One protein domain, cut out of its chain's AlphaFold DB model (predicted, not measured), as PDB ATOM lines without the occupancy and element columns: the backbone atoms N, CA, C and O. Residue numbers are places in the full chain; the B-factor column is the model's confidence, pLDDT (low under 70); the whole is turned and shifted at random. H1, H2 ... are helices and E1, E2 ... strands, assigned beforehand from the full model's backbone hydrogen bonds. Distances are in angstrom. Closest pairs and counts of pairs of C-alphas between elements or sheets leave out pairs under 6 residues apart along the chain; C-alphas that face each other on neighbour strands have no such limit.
ATOM      1  N   TYR A 332     226.444 193.287 177.664       95.56
ATOM      2  CA  TYR A 332     227.077 192.220 176.903       95.56
ATOM      3  C   TYR A 332     227.147 192.540 175.405       95.56
ATOM      4  O   TYR A 332     226.500 193.460 174.905       95.56
ATOM      5  N   GLN A 333     227.978 191.788 174.689       95.19
ATOM      6  CA  GLN A 333     228.067 191.782 173.235       95.19
ATOM      7  C   GLN A 333     227.901 190.346 172.738       95.19
ATOM      8  O   GLN A 333     228.460 189.420 173.330       95.19
ATOM      9  N   ILE A 334     227.156 190.175 171.647       94.94
ATOM     10  CA  ILE A 334     226.955 188.880 170.990       94.94
ATOM     11  C   ILE A 334     227.617 188.843 169.620       94.94
ATOM     12  O   ILE A 334     227.740 189.866 168.939       94.94
ATOM     13  N   LEU A 335     228.013 187.641 169.224       95.62
ATOM     14  CA  LEU A 335     228.535 187.314 167.908       95.62
ATOM     15  C   LEU A 335     228.115 185.888 167.549       95.62
ATOM     16  O   LEU A 335     228.046 185.033 168.429       95.62
ATOM     17  N   PHE A 336     227.873 185.620 166.270       96.12
ATOM     18  CA  PHE A 336     227.546 184.283 165.794       96.12
ATOM     19  C   PHE A 336     228.690 183.713 164.964       96.12
ATOM     20  O   PHE A 336     229.344 184.427 164.203       96.12
ATOM     21  N   ILE A 337     228.927 182.417 165.117       97.12
ATOM     22  CA  ILE A 337     229.844 181.648 164.280       97.12
ATOM     23  C   ILE A 337     229.074 180.500 163.636       97.12
ATOM     24  O   ILE A 337     228.212 179.907 164.282       97.12
ATOM     25  N   GLU A 338     229.369 180.188 162.379       96.81
ATOM     26  CA  GLU A 338     228.793 179.046 161.668       96.81
ATOM     27  C   GLU A 338     229.900 178.153 161.116       96.81
ATOM     28  O   GLU A 338     230.947 178.645 160.704       96.81
ATOM     29  N   GLY A 339     229.700 176.837 161.097       96.62
ATOM     30  CA  GLY A 339     230.729 175.933 160.595       96.62
ATOM     31  C   GLY A 339     230.313 174.475 160.515       96.62
ATOM     32  O   GLY A 339     229.326 174.056 161.118       96.62
ATOM     33  N   LEU A 340     231.126 173.674 159.830       96.88
ATOM     34  CA  LEU A 340     230.962 172.223 159.814       96.88
ATOM     35  C   LEU A 340     231.463 171.626 161.135       96.88
ATOM     36  O   LEU A 340     232.645 171.772 161.463       96.88
ATOM     37  N   PHE A 341     230.584 170.930 161.863       97.12
ATOM     38  CA  PHE A 341     230.920 170.193 163.084       97.12
ATOM     39  C   PHE A 341     230.854 168.684 162.838       97.12
ATOM     40  O   PHE A 341     229.840 168.171 162.363       97.12
ATOM     41  N   THR A 342     231.924 167.957 163.163       96.62
ATOM     42  CA  THR A 342     232.008 166.506 162.949       96.62
ATOM     43  C   THR A 342     232.448 165.767 164.210       96.62
ATOM     44  O   THR A 342     233.225 166.289 165.012       96.62
ATOM     45  N   LYS A 343     231.972 164.526 164.370       96.19
ATOM     46  CA  LYS A 343     232.442 163.559 165.370       96.19
ATOM     47  C   LYS A 343     232.879 162.286 164.657       96.19
ATOM     48  O   LYS A 343     232.105 161.717 163.899       96.19
ATOM     49  N   ASN A 344     234.108 161.827 164.889       95.50
ATOM     50  CA  ASN A 344     234.708 160.697 164.165       95.50
ATOM     51  C   ASN A 344     234.652 160.881 162.633       95.50
ATOM     52  O   ASN A 344     234.394 159.930 161.902       95.50
ATOM     53  N   ASN A 345     234.866 162.114 162.157       94.00
ATOM     54  CA  ASN A 345     234.727 162.530 160.754       94.00
ATOM     55  C   ASN A 345     233.304 162.384 160.163       94.00
ATOM     56  O   ASN A 345     233.133 162.534 158.956       94.00
ATOM     57  N   ILE A 346     232.284 162.121 160.984       95.44
ATOM     58  CA  ILE A 346     230.876 162.124 160.573       95.44
ATOM     59  C   ILE A 346     230.294 163.493 160.917       95.44
ATOM     60  O   ILE A 346     230.355 163.923 162.072       95.44
ATOM     61  N   ALA A 347     229.771 164.194 159.912       94.19
ATOM     62  CA  ALA A 347     229.158 165.504 160.094       94.19
ATOM     63  C   ALA A 347     227.826 165.398 160.841       94.19
ATOM     64  O   ALA A 347     227.032 164.495 160.587       94.19
ATOM     65  N   TYR A 348     227.581 166.348 161.740       94.88
ATOM     66  CA  TYR A 348     226.238 166.569 162.258       94.88
ATOM     67  C   TYR A 348     225.386 167.210 161.165       94.88
ATOM     68  O   TYR A 348     225.799 168.189 160.547       94.88
ATOM     69  N   THR A 349     224.203 166.652 160.933       94.25
ATOM     70  CA  THR A 349     223.242 167.144 159.943       94.25
ATOM     71  C   THR A 349     222.011 167.716 160.624       94.25
ATOM     72  O   THR A 349     221.721 167.400 161.781       94.25
ATOM     73  N   HIS A 350     221.276 168.560 159.904       92.38
ATOM     74  CA  HIS A 350     219.986 169.058 160.353       92.38
ATOM     75  C   HIS A 350     219.008 167.889 160.510       92.38
ATOM     76  O   HIS A 350     218.678 167.198 159.548       92.38
ATOM     77  N   GLU A 351     218.544 167.674 161.738       91.88
ATOM     78  CA  GLU A 351     217.610 166.614 162.105       91.88
ATOM     79  C   GLU A 351     216.606 167.153 163.130       91.88
ATOM     80  O   GLU A 351     216.966 167.966 163.981       91.88
ATOM     81  N   GLU A 352     215.374 166.640 163.113       89.56
ATOM     82  CA  GLU A 352     214.281 167.080 163.996       89.56
ATOM     83  C   GLU A 352     214.636 167.001 165.492       89.56
ATOM     84  O   GLU A 352     214.270 167.875 166.280       89.56
ATOM     85  N   LYS A 353     215.442 166.007 165.888       90.81
ATOM     86  CA  LYS A 353     215.927 165.844 167.272       90.81
ATOM     87  C   LYS A 353     216.757 167.035 167.781       90.81
ATOM     88  O   LYS A 353     216.873 167.224 168.993       90.81
ATOM     89  N   TYR A 354     217.312 167.839 166.870       90.81
ATOM     90  CA  TYR A 354     218.053 169.067 167.168       90.81
ATOM     91  C   TYR A 354     217.211 170.344 166.998       90.81
ATOM     92  O   TYR A 354     217.711 171.429 167.281       90.81
ATOM     93  N   SER A 355     215.945 170.249 166.585       86.12
ATOM     94  CA  SER A 355     215.063 171.417 166.427       86.12
ATOM     95  C   SER A 355     214.497 171.924 167.757       86.12
ATOM     96  O   SER A 355     214.188 173.109 167.896       86.12
ATOM     97  N   ASN A 356     214.369 171.040 168.753       88.50
ATOM     98  CA  ASN A 356     213.906 171.381 170.097       88.50
ATOM     99  C   ASN A 356     215.099 171.577 171.044       88.50
ATOM    100  O   ASN A 356     215.711 170.602 171.477       88.50
ATOM    101  N   PHE A 357     215.387 172.822 171.439       88.62
ATOM    102  CA  PHE A 357     216.524 173.121 172.321       88.62
ATOM    103  C   PHE A 357     216.390 172.552 173.745       88.62
ATOM    104  O   PHE A 357     217.371 172.464 174.489       88.62
ATOM    105  N   ASN A 358     215.184 172.130 174.137       86.25
ATOM    106  CA  ASN A 358     214.947 171.456 175.406       86.25
ATOM    107  C   ASN A 358     215.208 169.942 175.350       86.25
ATOM    108  O   ASN A 358     215.248 169.320 176.419       86.25
ATOM    109  N   SER A 359     215.418 169.357 174.160       90.88
ATOM    110  CA  SER A 359     215.695 167.925 173.999       90.88
ATOM    111  C   SER A 359     217.034 167.528 174.627       90.88
ATOM    112  O   SER A 359     217.960 168.334 174.779       90.88
ATOM    113  N   THR A 360     217.142 166.260 175.021       92.69
ATOM    114  CA  THR A 360     218.383 165.709 175.580       92.69
ATOM    115  C   THR A 360     219.490 165.697 174.523       92.69
ATOM    116  O   THR A 360     220.644 166.002 174.819       92.69
ATOM    117  N   GLU A 361     219.134 165.415 173.274       94.69
ATOM    118  CA  GLU A 361     220.012 165.380 172.109       94.69
ATOM    119  C   GLU A 361     220.631 166.754 171.841       94.69
ATOM    120  O   GLU A 361     221.854 166.860 171.713       94.69
ATOM    121  N   PHE A 362     219.814 167.811 171.829       94.06
ATOM    122  CA  PHE A 362     220.297 169.177 171.659       94.06
ATOM    123  C   PHE A 362     221.201 169.594 172.819       94.06
ATOM    124  O   PHE A 362     222.290 170.118 172.595       94.06
ATOM    125  N   LYS A 363     220.809 169.307 174.068       93.75
ATOM    126  CA  LYS A 363     221.623 169.613 175.258       93.75
ATOM    127  C   LYS A 363     222.989 168.922 175.221       93.75
ATOM    128  O   LYS A 363     224.001 169.547 175.556       93.75
ATOM    129  N   ASN A 364     223.042 167.665 174.778       95.25
ATOM    130  CA  ASN A 364     224.285 166.908 174.621       95.25
ATOM    131  C   ASN A 364     225.171 167.476 173.502       95.25
ATOM    132  O   ASN A 364     226.393 167.578 173.672       95.25
ATOM    133  N   LEU A 365     224.571 167.883 172.379       96.06
ATOM    134  CA  LEU A 365     225.285 168.535 171.282       96.06
ATOM    135  C   LEU A 365     225.832 169.901 171.713       96.06
ATOM    136  O   LEU A 365     227.027 170.141 171.564       96.06
ATOM    137  N   ASN A 366     224.997 170.743 172.325       96.50
ATOM    138  CA  ASN A 366     225.387 172.036 172.883       96.50
ATOM    139  C   ASN A 366     226.575 171.891 173.841       96.50
ATOM    140  O   ASN A 366     227.576 172.587 173.701       96.50
ATOM    141  N   THR A 367     226.509 170.925 174.761       96.25
ATOM    142  CA  THR A 367     227.609 170.640 175.695       96.25
ATOM    143  C   THR A 367     228.885 170.234 174.953       96.25
ATOM    144  O   THR A 367     229.962 170.730 175.267       96.25
ATOM    145  N   SER A 368     228.780 169.370 173.940       96.12
ATOM    146  CA  SER A 368     229.936 168.918 173.151       96.12
ATOM    147  C   SER A 368     230.600 170.068 172.387       96.12
ATOM    148  O   SER A 368     231.818 170.219 172.441       96.12
ATOM    149  N   VAL A 369     229.803 170.902 171.714       97.19
ATOM    150  CA  VAL A 369     230.280 172.064 170.948       97.19
ATOM    151  C   VAL A 369     230.898 173.111 171.869       97.19
ATOM    152  O   VAL A 369     232.013 173.567 171.623       97.19
ATOM    153  N   CYS A 370     230.220 173.468 172.961       97.50
ATOM    154  CA  CYS A 370     230.725 174.487 173.873       97.50
ATOM    155  C   CYS A 370     231.967 174.029 174.644       97.50
ATOM    156  O   CYS A 370     232.867 174.838 174.852       97.50
ATOM    157  N   ASN A 371     232.093 172.740 174.976       96.94
ATOM    158  CA  ASN A 371     233.342 172.191 175.515       96.94
ATOM    159  C   ASN A 371     234.491 172.272 174.496       96.94
ATOM    160  O   ASN A 371     235.635 172.526 174.871       96.94
ATOM    161  N   HIS A 372     234.199 172.079 173.206       96.50
ATOM    162  CA  HIS A 372     235.190 172.218 172.136       96.50
ATOM    163  C   HIS A 372     235.696 173.662 172.014       96.50
ATOM    164  O   HIS A 372     236.904 173.890 171.994       96.50
ATOM    165  N   ILE A 373     234.785 174.639 172.029       97.12
ATOM    166  CA  ILE A 373     235.118 176.073 171.993       97.12
ATOM    167  C   ILE A 373     235.853 176.511 173.269       97.12
ATOM    168  O   ILE A 373     236.805 177.286 173.204       97.12
ATOM    169  N   GLU A 374     235.472 175.987 174.433       96.81
ATOM    170  CA  GLU A 374     236.166 176.270 175.693       96.81
ATOM    171  C   GLU A 374     237.625 175.786 175.667       96.81
ATOM    172  O   GLU A 374     238.515 176.471 176.174       96.81
ATOM    173  N   ASN A 375     237.910 174.649 175.020       95.69
ATOM    174  CA  ASN A 375     239.288 174.192 174.829       95.69
ATOM    175  C   ASN A 375     240.100 175.164 173.962       95.69
ATOM    176  O   ASN A 375     241.248 175.451 174.298       95.69
ATOM    177  N   TRP A 376     239.509 175.718 172.897       95.94
ATOM    178  CA  TRP A 376     240.149 176.771 172.098       95.94
ATOM    179  C   TRP A 376     240.433 178.027 172.914       95.94
ATOM    180  O   TRP A 376     241.498 178.634 172.783       95.94
ATOM    181  N   ARG A 377     239.477 178.413 173.764       96.12
ATOM    182  CA  ARG A 377     239.568 179.618 174.586       96.12
ATOM    183  C   ARG A 377     240.733 179.504 175.562       96.12
ATOM    184  O   ARG A 377     241.545 180.416 175.645       96.12
ATOM    185  N   ARG A 378     240.850 178.371 176.262       95.19
ATOM    186  CA  ARG A 378     241.887 178.131 177.284       95.19
ATOM    187  C   ARG A 378     243.314 178.206 176.753       95.19
ATOM    188  O   ARG A 378     244.214 178.542 177.513       95.19
ATOM    189  N   THR A 379     243.525 177.875 175.482       92.56
ATOM    190  CA  THR A 379     244.855 177.905 174.859       92.56
ATOM    191  C   THR A 379     245.241 179.274 174.301       92.56
ATOM    192  O   THR A 379     246.400 179.469 173.943       92.56
ATOM    193  N   ASP A 380     244.299 180.215 174.212       95.31
ATOM    194  CA  ASP A 380     244.538 181.544 173.653       95.31
ATOM    195  C   ASP A 380     244.983 182.549 174.729       95.31
ATOM    196  O   ASP A 380     244.473 182.566 175.850       95.31
ATOM    197  N   THR A 381     245.934 183.422 174.396       92.44
ATOM    198  CA  THR A 381     246.529 184.367 175.355       92.44
ATOM    199  C   THR A 381     245.612 185.539 175.715       92.44
ATOM    200  O   THR A 381     245.739 186.099 176.811       92.44
ATOM    201  N   VAL A 382     244.688 185.907 174.820       92.94
ATOM    202  CA  VAL A 382     243.718 186.995 175.000       92.94
ATOM    203  C   VAL A 382     242.388 186.415 175.472       92.94
ATOM    204  O   VAL A 382     241.923 186.731 176.569       92.94
ATOM    205  N   PHE A 383     241.803 185.507 174.691       94.38
ATOM    206  CA  PHE A 383     240.506 184.896 174.969       94.38
ATOM    207  C   PHE A 383     240.544 183.960 176.182       94.38
ATOM    208  O   PHE A 383     239.537 183.843 176.882       94.38
ATOM    209  N   GLY A 384     241.703 183.392 176.534       93.00
ATOM    210  CA  GLY A 384     241.882 182.617 177.767       93.00
ATOM    211  C   GLY A 384     241.638 183.421 179.046       93.00
ATOM    212  O   GLY A 384     241.280 182.842 180.074       93.00
ATOM    213  N   LYS A 385     241.746 184.755 178.979       91.38
ATOM    214  CA  LYS A 385     241.442 185.684 180.082       91.38
ATOM    215  C   LYS A 385     240.018 186.248 180.022       91.38
ATOM    216  O   LYS A 385     239.573 186.885 180.974       91.38
ATOM    217  N   LEU A 386     239.308 186.033 178.914       93.19
ATOM    218  CA  LEU A 386     237.931 186.471 178.714       93.19
ATOM    219  C   LEU A 386     236.943 185.395 179.171       93.19
ATOM    220  O   LEU A 386     237.186 184.196 179.027       93.19
ATOM    221  N   SER A 387     235.787 185.841 179.658       91.94
ATOM    222  CA  SER A 387     234.626 184.971 179.870       91.94
ATOM    223  C   SER A 387     233.848 184.921 178.564       91.94
ATOM    224  O   SER A 387     233.215 185.908 178.191       91.94
ATOM    225  N   VAL A 388     233.956 183.801 177.852       95.69
ATOM    226  CA  VAL A 388     233.248 183.564 176.590       95.69
ATOM    227  C   VAL A 388     232.131 182.573 176.861       95.69
ATOM    228  O   VAL A 388     232.390 181.409 177.161       95.69
ATOM    229  N   HIS A 389     230.891 183.037 176.769       96.88
ATOM    230  CA  HIS A 389     229.717 182.201 176.985       96.88
ATOM    231  C   HIS A 389     229.235 181.659 175.646       96.88
ATOM    232  O   HIS A 389     228.880 182.423 174.749       96.88
ATOM    233  N   CYS A 390     229.255 180.337 175.517       97.19
ATOM    234  CA  CYS A 390     228.834 179.629 174.316       97.19
ATOM    235  C   CYS A 390     227.400 179.120 174.467       97.19
ATOM    236  O   CYS A 390     227.028 178.565 175.503       97.19
ATOM    237  N   THR A 391     226.596 179.280 173.421       96.88
ATOM    238  CA  THR A 391     225.285 178.638 173.310       96.88
ATOM    239  C   THR A 391     225.041 178.229 171.866       96.88
ATOM    240  O   THR A 391     225.093 179.056 170.958       96.88
ATOM    241  N   LEU A 392     224.791 176.941 171.647       96.31
ATOM    242  CA  LEU A 392     224.345 176.415 170.364       96.31
ATOM    243  C   LEU A 392     223.023 177.081 169.986       96.31
ATOM    244  O   LEU A 392     222.106 177.136 170.800       96.31
ATOM    245  N   TYR A 393     222.946 177.577 168.757       94.19
ATOM    246  CA  TYR A 393     221.739 178.185 168.220       94.19
ATOM    247  C   TYR A 393     220.894 177.157 167.466       94.19
ATOM    248  O   TYR A 393     219.746 176.904 167.817       94.19
ATOM    249  N   ALA A 394     221.479 176.555 166.430       93.88
ATOM    250  CA  ALA A 394     220.840 175.555 165.587       93.88
ATOM    251  C   ALA A 394     221.891 174.845 164.723       93.88
ATOM    252  O   ALA A 394     223.034 175.296 164.605       93.88
ATOM    253  N   ILE A 395     221.484 173.756 164.077       94.56
ATOM    254  CA  ILE A 395     222.084 173.333 162.810       94.56
ATOM    255  C   ILE A 395     221.155 173.885 161.732       94.56
ATOM    256  O   ILE A 395     219.949 173.710 161.855       94.56
ATOM    257  N   ASP A 396     221.667 174.590 160.731       90.56
ATOM    258  CA  ASP A 396     220.833 175.128 159.657       90.56
ATOM    259  C   ASP A 396     220.545 174.076 158.568       90.56
ATOM    260  O   ASP A 396     221.113 172.982 158.551       90.56
ATOM    261  N   ILE A 397     219.692 174.422 157.603       90.69
ATOM    262  CA  ILE A 397     219.337 173.538 156.479       90.69
ATOM    263  C   ILE A 397     220.523 173.164 155.570       90.69
ATOM    264  O   ILE A 397     220.417 172.232 154.776       90.69
ATOM    265  N   ARG A 398     221.655 173.874 155.669       93.19
ATOM    266  CA  ARG A 398     222.907 173.586 154.954       93.19
ATOM    267  C   ARG A 398     223.815 172.646 155.760       93.19
ATOM    268  O   ARG A 398     224.938 172.385 155.336       93.19
ATOM    269  N   ASN A 399     223.334 172.116 156.888       94.81
ATOM    270  CA  ASN A 399     224.097 171.331 157.861       94.81
ATOM    271  C   ASN A 399     225.236 172.124 158.525       94.81
ATOM    272  O   ASN A 399     226.226 171.545 158.976       94.81
ATOM    273  N   MET A 400     225.102 173.450 158.593       95.62
ATOM    274  CA  MET A 400     226.053 174.320 159.270       95.62
ATOM    275  C   MET A 400     225.618 174.513 160.713       95.62
ATOM    276  O   MET A 400     224.490 174.906 161.005       95.62
ATOM    277  N   LEU A 401     226.531 174.227 161.633       96.38
ATOM    278  CA  LEU A 401     226.302 174.409 163.052       96.38
ATOM    279  C   LEU A 401     226.553 175.871 163.417       96.38
ATOM    280  O   LEU A 401     227.670 176.367 163.239       96.38
ATOM    281  N   VAL A 402     225.525 176.530 163.948       96.31
ATOM    282  CA  VAL A 402     225.535 177.942 164.335       96.31
ATOM    283  C   VAL A 402     225.615 178.062 165.855       96.31
ATOM    284  O   VAL A 402     224.834 177.448 166.584       96.31
ATOM    285  N   VAL A 403     226.545 178.875 166.348       97.19
ATOM    286  CA  VAL A 403     226.781 179.103 167.780       97.19
ATOM    287  C   VAL A 403     226.778 180.592 168.071       97.19
ATOM    288  O   VAL A 403     227.433 181.364 167.374       97.19
ATOM    289  N   GLN A 404     226.098 180.982 169.145       97.31
ATOM    290  CA  GLN A 404     226.237 182.301 169.740       97.31
ATOM    291  C   GLN A 404     227.393 182.311 170.743       97.31
ATOM    292  O   GLN A 404     227.454 181.488 171.661       97.31
ATOM    293  N   LEU A 405     228.273 183.296 170.602       97.50
ATOM    294  CA  LEU A 405     229.277 183.673 171.587       97.50
ATOM    295  C   LEU A 405     228.848 184.978 172.254       97.50
ATOM    296  O   LEU A 405     228.547 185.957 171.571       97.50
ATOM    297  N   SER A 406     228.831 184.991 173.585       96.94
ATOM    298  CA  SER A 406     228.432 186.151 174.385       96.94
ATOM    299  C   SER A 406     229.570 186.570 175.310       96.94
ATOM    300  O   SER A 406     230.203 185.731 175.956       96.94
ATOM    301  N   PHE A 407     229.822 187.874 175.376       96.50
ATOM    302  CA  PHE A 407     230.933 188.467 176.116       96.50
ATOM    303  C   PHE A 407     230.422 189.612 176.980       96.50
ATOM    304  O   PHE A 407     229.662 190.448 176.497       96.50
ATOM    305  N   TYR A 408     230.893 189.724 178.221       96.25
ATOM    306  CA  TYR A 408     230.698 190.955 178.987       96.25
ATOM    307  C   TYR A 408     231.488 192.102 178.351       96.25
ATOM    308  O   TYR A 408     232.691 191.960 178.099       96.25
ATOM    309  N   LYS A 409     230.858 193.267 178.162       95.75
ATOM    310  CA  LYS A 409     231.534 194.461 177.624       95.75
ATOM    311  C   LYS A 409     232.729 194.862 178.492       95.75
ATOM    312  O   LYS A 409     233.809 195.109 177.970       95.75
ATOM    313  N   ALA A 410     232.592 194.789 179.818       93.75
ATOM    314  CA  ALA A 410     233.694 195.049 180.748       93.75
ATOM    315  C   ALA A 410     234.906 194.117 180.536       93.75
ATOM    316  O   ALA A 410     236.051 194.506 180.772       93.75
ATOM    317  N   HIS A 411     234.688 192.877 180.086       94.75
ATOM    318  CA  HIS A 411     235.774 191.935 179.819       94.75
ATOM    319  C   HIS A 411     236.474 192.279 178.500       94.75
ATOM    320  O   HIS A 411     237.702 192.295 178.466       94.75
ATOM    321  N   LEU A 412     235.712 192.636 177.460       95.44
ATOM    322  CA  LEU A 412     236.254 193.111 176.182       95.44
ATOM    323  C   LEU A 412     237.134 194.354 176.369       95.44
ATOM    324  O   LEU A 412     238.281 194.356 175.923       95.44
ATOM    325  N   THR A 413     236.658 195.350 177.125       94.38
ATOM    326  CA  THR A 413     237.429 196.564 177.434       94.38
ATOM    327  C   THR A 413     238.746 196.238 178.143       94.38
ATOM    328  O   THR A 413     239.794 196.751 177.760       94.38
ATOM    329  N   ARG A 414     238.732 195.338 179.140       93.69
ATOM    330  CA  ARG A 414     239.957 194.904 179.845       93.69
ATOM    331  C   ARG A 414     240.946 194.166 178.942       93.69
ATOM    332  O   ARG A 414     242.143 194.208 179.204       93.69
ATOM    333  N   ALA A 415     240.461 193.500 177.897       93.62
ATOM    334  CA  ALA A 415     241.300 192.864 176.887       93.62
ATOM    335  C   ALA A 415     241.767 193.830 175.782       93.62
ATOM    336  O   ALA A 415     242.437 193.393 174.849       93.62
ATOM    337  N   GLY A 416     241.430 195.122 175.867       95.19
ATOM    338  CA  GLY A 416     241.785 196.117 174.852       95.19
ATOM    339  C   GLY A 416     241.001 195.966 173.545       95.19
ATOM    340  O   GLY A 416     241.445 196.454 172.509       95.19
ATOM    341  N   ILE A 417     239.853 195.283 173.574       95.75
ATOM    342  CA  ILE A 417     238.969 195.119 172.417       95.75
ATOM    343  C   ILE A 417     237.902 196.213 172.479       95.75
ATOM    344  O   ILE A 417     237.170 196.319 173.465       95.75
ATOM    345  N   HIS A 418     237.812 197.028 171.427       95.88
ATOM    346  CA  HIS A 418     236.788 198.066 171.331       95.88
ATOM    347  C   HIS A 418     235.383 197.442 171.227       95.88
ATOM    348  O   HIS A 418     235.216 196.351 170.683       95.88
ATOM    349  N   LEU A 419     234.378 198.124 171.784       94.19
ATOM    350  CA  LEU A 419     233.033 197.573 172.000       94.19
ATOM    351  C   LEU A 419     232.139 197.583 170.752       94.19
ATOM    352  O   LEU A 419     231.010 197.100 170.816       94.19
ATOM    353  N   ASP A 420     232.612 198.144 169.639       93.25
ATOM    354  CA  ASP A 420     231.875 198.101 168.379       93.25
ATOM    355  C   ASP A 420     231.894 196.687 167.774       93.25
ATOM    356  O   ASP A 420     232.811 195.887 167.991       93.25
ATOM    357  N   ARG A 421     230.856 196.380 166.994       90.69
ATOM    358  CA  ARG A 421     230.649 195.055 166.403       90.69
ATOM    359  C   ARG A 421     231.813 194.621 165.508       90.69
ATOM    360  O   ARG A 421     232.160 193.437 165.523       90.69
ATOM    361  N   ASP A 422     232.424 195.535 164.761       93.56
ATOM    362  CA  ASP A 422     233.478 195.218 163.794       93.56
ATOM    363  C   ASP A 422     234.789 194.868 164.493       93.56
ATOM    364  O   ASP A 422     235.452 193.894 164.124       93.56
ATOM    365  N   SER A 423     235.136 195.596 165.553       95.62
ATOM    366  CA  SER A 423     236.305 195.306 166.384       95.62
ATOM    367  C   SER A 423     236.200 193.940 167.056       95.62
ATOM    368  O   SER A 423     237.145 193.148 166.990       95.62
ATOM    369  N   VAL A 424     235.041 193.617 167.637       95.19
ATOM    370  CA  VAL A 424     234.799 192.296 168.244       95.19
ATOM    371  C   VAL A 424     234.826 191.198 167.180       95.19
ATOM    372  O   VAL A 424     235.483 190.173 167.365       95.19
ATOM    373  N   THR A 425     234.199 191.432 166.024       95.69
ATOM    374  CA  THR A 425     234.216 190.510 164.878       95.69
ATOM    375  C   THR A 425     235.636 190.229 164.404       95.69
ATOM    376  O   THR A 425     236.014 189.071 164.217       95.69
ATOM    377  N   LYS A 426     236.457 191.269 164.242       96.00
ATOM    378  CA  LYS A 426     237.855 191.147 163.826       96.00
ATOM    379  C   LYS A 426     238.679 190.372 164.851       96.00
ATOM    380  O   LYS A 426     239.465 189.512 164.453       96.00
ATOM    381  N   ALA A 427     238.482 190.641 166.141       96.25
ATOM    382  CA  ALA A 427     239.164 189.927 167.217       96.25
ATOM    383  C   ALA A 427     238.814 188.430 167.208       96.25
ATOM    384  O   ALA A 427     239.716 187.593 167.226       96.25
ATOM    385  N   VAL A 428     237.526 188.083 167.091       96.88
ATOM    386  CA  VAL A 428     237.087 186.679 167.041       96.88
ATOM    387  C   VAL A 428     237.557 185.992 165.757       96.88
ATOM    388  O   VAL A 428     238.080 184.888 165.834       96.88
ATOM    389  N   LYS A 429     237.480 186.640 164.585       96.75
ATOM    390  CA  LYS A 429     238.052 186.091 163.336       96.75
ATOM    391  C   LYS A 429     239.554 185.830 163.457       96.75
ATOM    392  O   LYS A 429     240.047 184.839 162.926       96.75
ATOM    393  N   GLY A 430     240.287 186.719 164.128       95.88
ATOM    394  CA  GLY A 430     241.708 186.536 164.421       95.88
ATOM    395  C   GLY A 430     241.956 185.308 165.294       95.88
ATOM    396  O   GLY A 430     242.802 184.487 164.952       95.88
ATOM    397  N   TRP A 431     241.168 185.149 166.357       96.12
ATOM    398  CA  TRP A 431     241.227 183.987 167.244       96.12
ATOM    399  C   TRP A 431     240.903 182.685 166.510       96.12
ATOM    400  O   TRP A 431     241.705 181.762 166.534       96.12
ATOM    401  N   LEU A 432     239.806 182.612 165.752       96.31
ATOM    402  CA  LEU A 432     239.422 181.387 165.036       96.31
ATOM    403  C   LEU A 432     240.456 180.924 163.993       96.31
ATOM    404  O   LEU A 432     240.482 179.747 163.648       96.31
ATOM    405  N   LYS A 433     241.340 181.804 163.506       95.19
ATOM    406  CA  LYS A 433     242.441 181.422 162.601       95.19
ATOM    407  C   LYS A 433     243.589 180.695 163.303       95.19
ATOM    408  O   LYS A 433     244.353 180.009 162.630       95.19
ATOM    409  N   THR A 434     243.747 180.865 164.615       93.81
ATOM    410  CA  THR A 434     244.853 180.271 165.385       93.81
ATOM    411  C   THR A 434     244.455 178.976 166.090       93.81
ATOM    412  O   THR A 434     245.328 178.214 166.510       93.81
ATOM    413  N   VAL A 435     243.154 178.698 166.218       94.50
ATOM    414  CA  VAL A 435     242.661 177.523 166.945       94.50
ATOM    415  C   VAL A 435     242.923 176.224 166.189       94.50
ATOM    416  O   VAL A 435     242.786 176.121 164.969       94.50
ATOM    417  N   ARG A 436     243.228 175.165 166.943       94.06
ATOM    418  CA  ARG A 436     243.264 173.805 166.403       94.06
ATOM    419  C   ARG A 436     241.831 173.297 166.231       94.06
ATOM    420  O   ARG A 436     241.182 172.909 167.202       94.06
ATOM    421  N   THR A 437     241.351 173.255 164.992       93.19
ATOM    422  CA  THR A 437     239.964 172.878 164.657       93.19
ATOM    423  C   THR A 437     239.582 171.469 165.119       93.19
ATOM    424  O   THR A 437     238.431 171.251 165.497       93.19
ATOM    425  N   LYS A 438     240.540 170.526 165.140       95.38
ATOM    426  CA  LYS A 438     240.357 169.123 165.550       95.38
ATOM    427  C   LYS A 438     240.966 168.817 166.922       95.38
ATOM    428  O   LYS A 438     242.186 168.895 167.090       95.38
ATOM    429  N   ILE A 439     240.126 168.392 167.868       93.12
ATOM    430  CA  ILE A 439     240.495 168.004 169.238       93.12
ATOM    431  C   ILE A 439     239.852 166.650 169.551       93.12
ATOM    432  O   ILE A 439     238.629 166.514 169.609       93.12
ATOM    433  N   GLY A 440     240.687 165.627 169.745       93.06
ATOM    434  CA  GLY A 440     240.224 164.251 169.912       93.06
ATOM    435  C   GLY A 440     239.372 163.803 168.722       93.06
ATOM    436  O   GLY A 440     239.806 163.870 167.571       93.06
ATOM    437  N   ASN A 441     238.145 163.377 169.016       94.94
ATOM    438  CA  ASN A 441     237.193 162.875 168.025       94.94
ATOM    439  C   ASN A 441     236.334 163.969 167.382       94.94
ATOM    440  O   ASN A 441     235.543 163.650 166.498       94.94
ATOM    441  N   TYR A 442     236.460 165.222 167.820       96.00
ATOM    442  CA  TYR A 442     235.636 166.332 167.358       96.00
ATOM    443  C   TYR A 442     236.436 167.282 166.470       96.00
ATOM    444  O   TYR A 442     237.599 167.587 166.746       96.00
ATOM    445  N   GLU A 443     235.805 167.773 165.409       97.25
ATOM    446  CA  GLU A 443     236.352 168.823 164.555       97.25
ATOM    447  C   GLU A 443     235.283 169.872 164.271       97.25
ATOM    448  O   GLU A 443     234.174 169.524 163.868       97.25
ATOM    449  N   TYR A 444     235.626 171.146 164.463       97.31
ATOM    450  CA  TYR A 444     234.761 172.277 164.136       97.31
ATOM    451  C   TYR A 444     235.529 173.277 163.274       97.31
ATOM    452  O   TYR A 444     236.606 173.723 163.670       97.31
ATOM    453  N   LYS A 445     234.980 173.624 162.106       95.62
ATOM    454  CA  LYS A 445     235.549 174.618 161.178       95.62
ATOM    455  C   LYS A 445     234.627 175.838 161.076       95.62
ATOM    456  O   LYS A 445     233.833 175.889 160.137       95.62
ATOM    457  N   PRO A 446     234.670 176.759 162.054       96.06
ATOM    458  CA  PRO A 446     233.794 177.919 162.081       96.06
ATOM    459  C   PRO A 446     234.350 179.104 161.287       96.06
ATOM    460  O   PRO A 446     235.562 179.309 161.224       96.06
ATOM    461  N   ASP A 447     233.446 179.939 160.791       95.50
ATOM    462  CA  ASP A 447     233.699 181.335 160.447       95.50
ATOM    463  C   ASP A 447     232.681 182.230 161.165       95.50
ATOM    464  O   ASP A 447     231.609 181.788 161.582       95.50
ATOM    465  N   VAL A 448     233.032 183.497 161.353       95.75
ATOM    466  CA  VAL A 448     232.143 184.479 161.967       95.75
ATOM    467  C   VAL A 448     231.099 184.927 160.958       95.75
ATOM    468  O   VAL A 448     231.446 185.430 159.886       95.75
ATOM    469  N   ILE A 449     229.834 184.849 161.359       93.50
ATOM    470  CA  ILE A 449     228.712 185.350 160.576       93.50
ATOM    471  C   ILE A 449     228.116 186.608 161.181       93.50
ATOM    472  O   ILE A 449     228.098 186.835 162.392       93.50
ATOM    473  N   THR A 450     227.589 187.428 160.285       79.75
ATOM    474  CA  THR A 450     226.766 188.576 160.633       79.75
ATOM    475  C   THR A 450     225.337 188.132 160.352       79.75
ATOM    476  O   THR A 450     225.034 187.924 159.179       79.75
TER     477      THR A 450
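AT A GLANCE: This is residues 332 to 450 of the 453 residues of the protein "Ig-like domain-containing protein" of Fasciola hepatica (UniProt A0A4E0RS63). What does the model look like? It is a strongly twisted sheet of four strands with two helices, H1 and H3, packed over one face and the other face bare of named helices, while the small helix H2 sits at one end and only grazes the sheet. What is it made of? The printed part has 119 residues with three named helices and four named strands, in the order E1 H1 E2 E3 H2 H3 E4, and its class is mixed, helices and strands. The antiparallel sheet has the order E2, E3, E1, E4. How large is its outline? It is compact, with a radius of gyration of the C-alphas of 14.1 A, and spans 40 by 26 by 22 A, only just elongated.

HOW THE PARTS SIT: How do the strands pair? Inner strands E3, residues 401 to 408, and E1, residues 332 to 343, pair with N 335 and O 405 at 2.9 A. E2, residues 388 to 395, is an edge strand and forms a hairpin with E3, with N 391 and O 404 at 3.0 A; the other edge strand, E4, residues 442 to 449, pairs with E1, with N 445 and O 340 at 3.0 A. Where are the helices? H1, residues 360 to 379, and H3, residues 421 to 434, are on one face of the sheet, in two layers, helices on one face of a sheet; the closest C-alphas of H1 and E2 are those of Asn 366 and Leu 392, 5.2 A apart. H3 lies over E1 at a height over the sheet of 8.6 A, running along the strands, at 23 degrees to E1 on the local plane. H2, residues 409 to 414, only grazes the sheet with residues 409 to 412. Which units and backbones result? E1, H1, E2 and E3, H2 H3, E4 are split strand-helix-strand units, two same-way strands with another between them, each with a right-handed crossover. Every O i to N i+4 pair is within hydrogen-bond range in H2, against 15 of 16 in H1 and 9 of 10 in H3.

IN THESE COORDINATES: Where do the strands run? E1 starts at C-alpha 332, (227.077, 192.220, 176.903), is 31.4 A long and bends by 68 degrees at residue 340. E2, E3 and E4 measure 20.5, 23.4 and 21.3 A, and E4 ends at C-alpha 449, (228.712, 185.350, 160.576). How long are the helices? H1 measures 29.2 A, H3 20.5 A and H2 8.7 A.

THE WHOLE: How far does it reach? The two C-alphas farthest apart, those of Glu 352 and Gly 416, are 41.4 A apart. Are there cuts, long links or weak places? The printed part has no cut, the link from E1 to H1 is long with 16 residues, and no printed residue is under 70 in pLDDT.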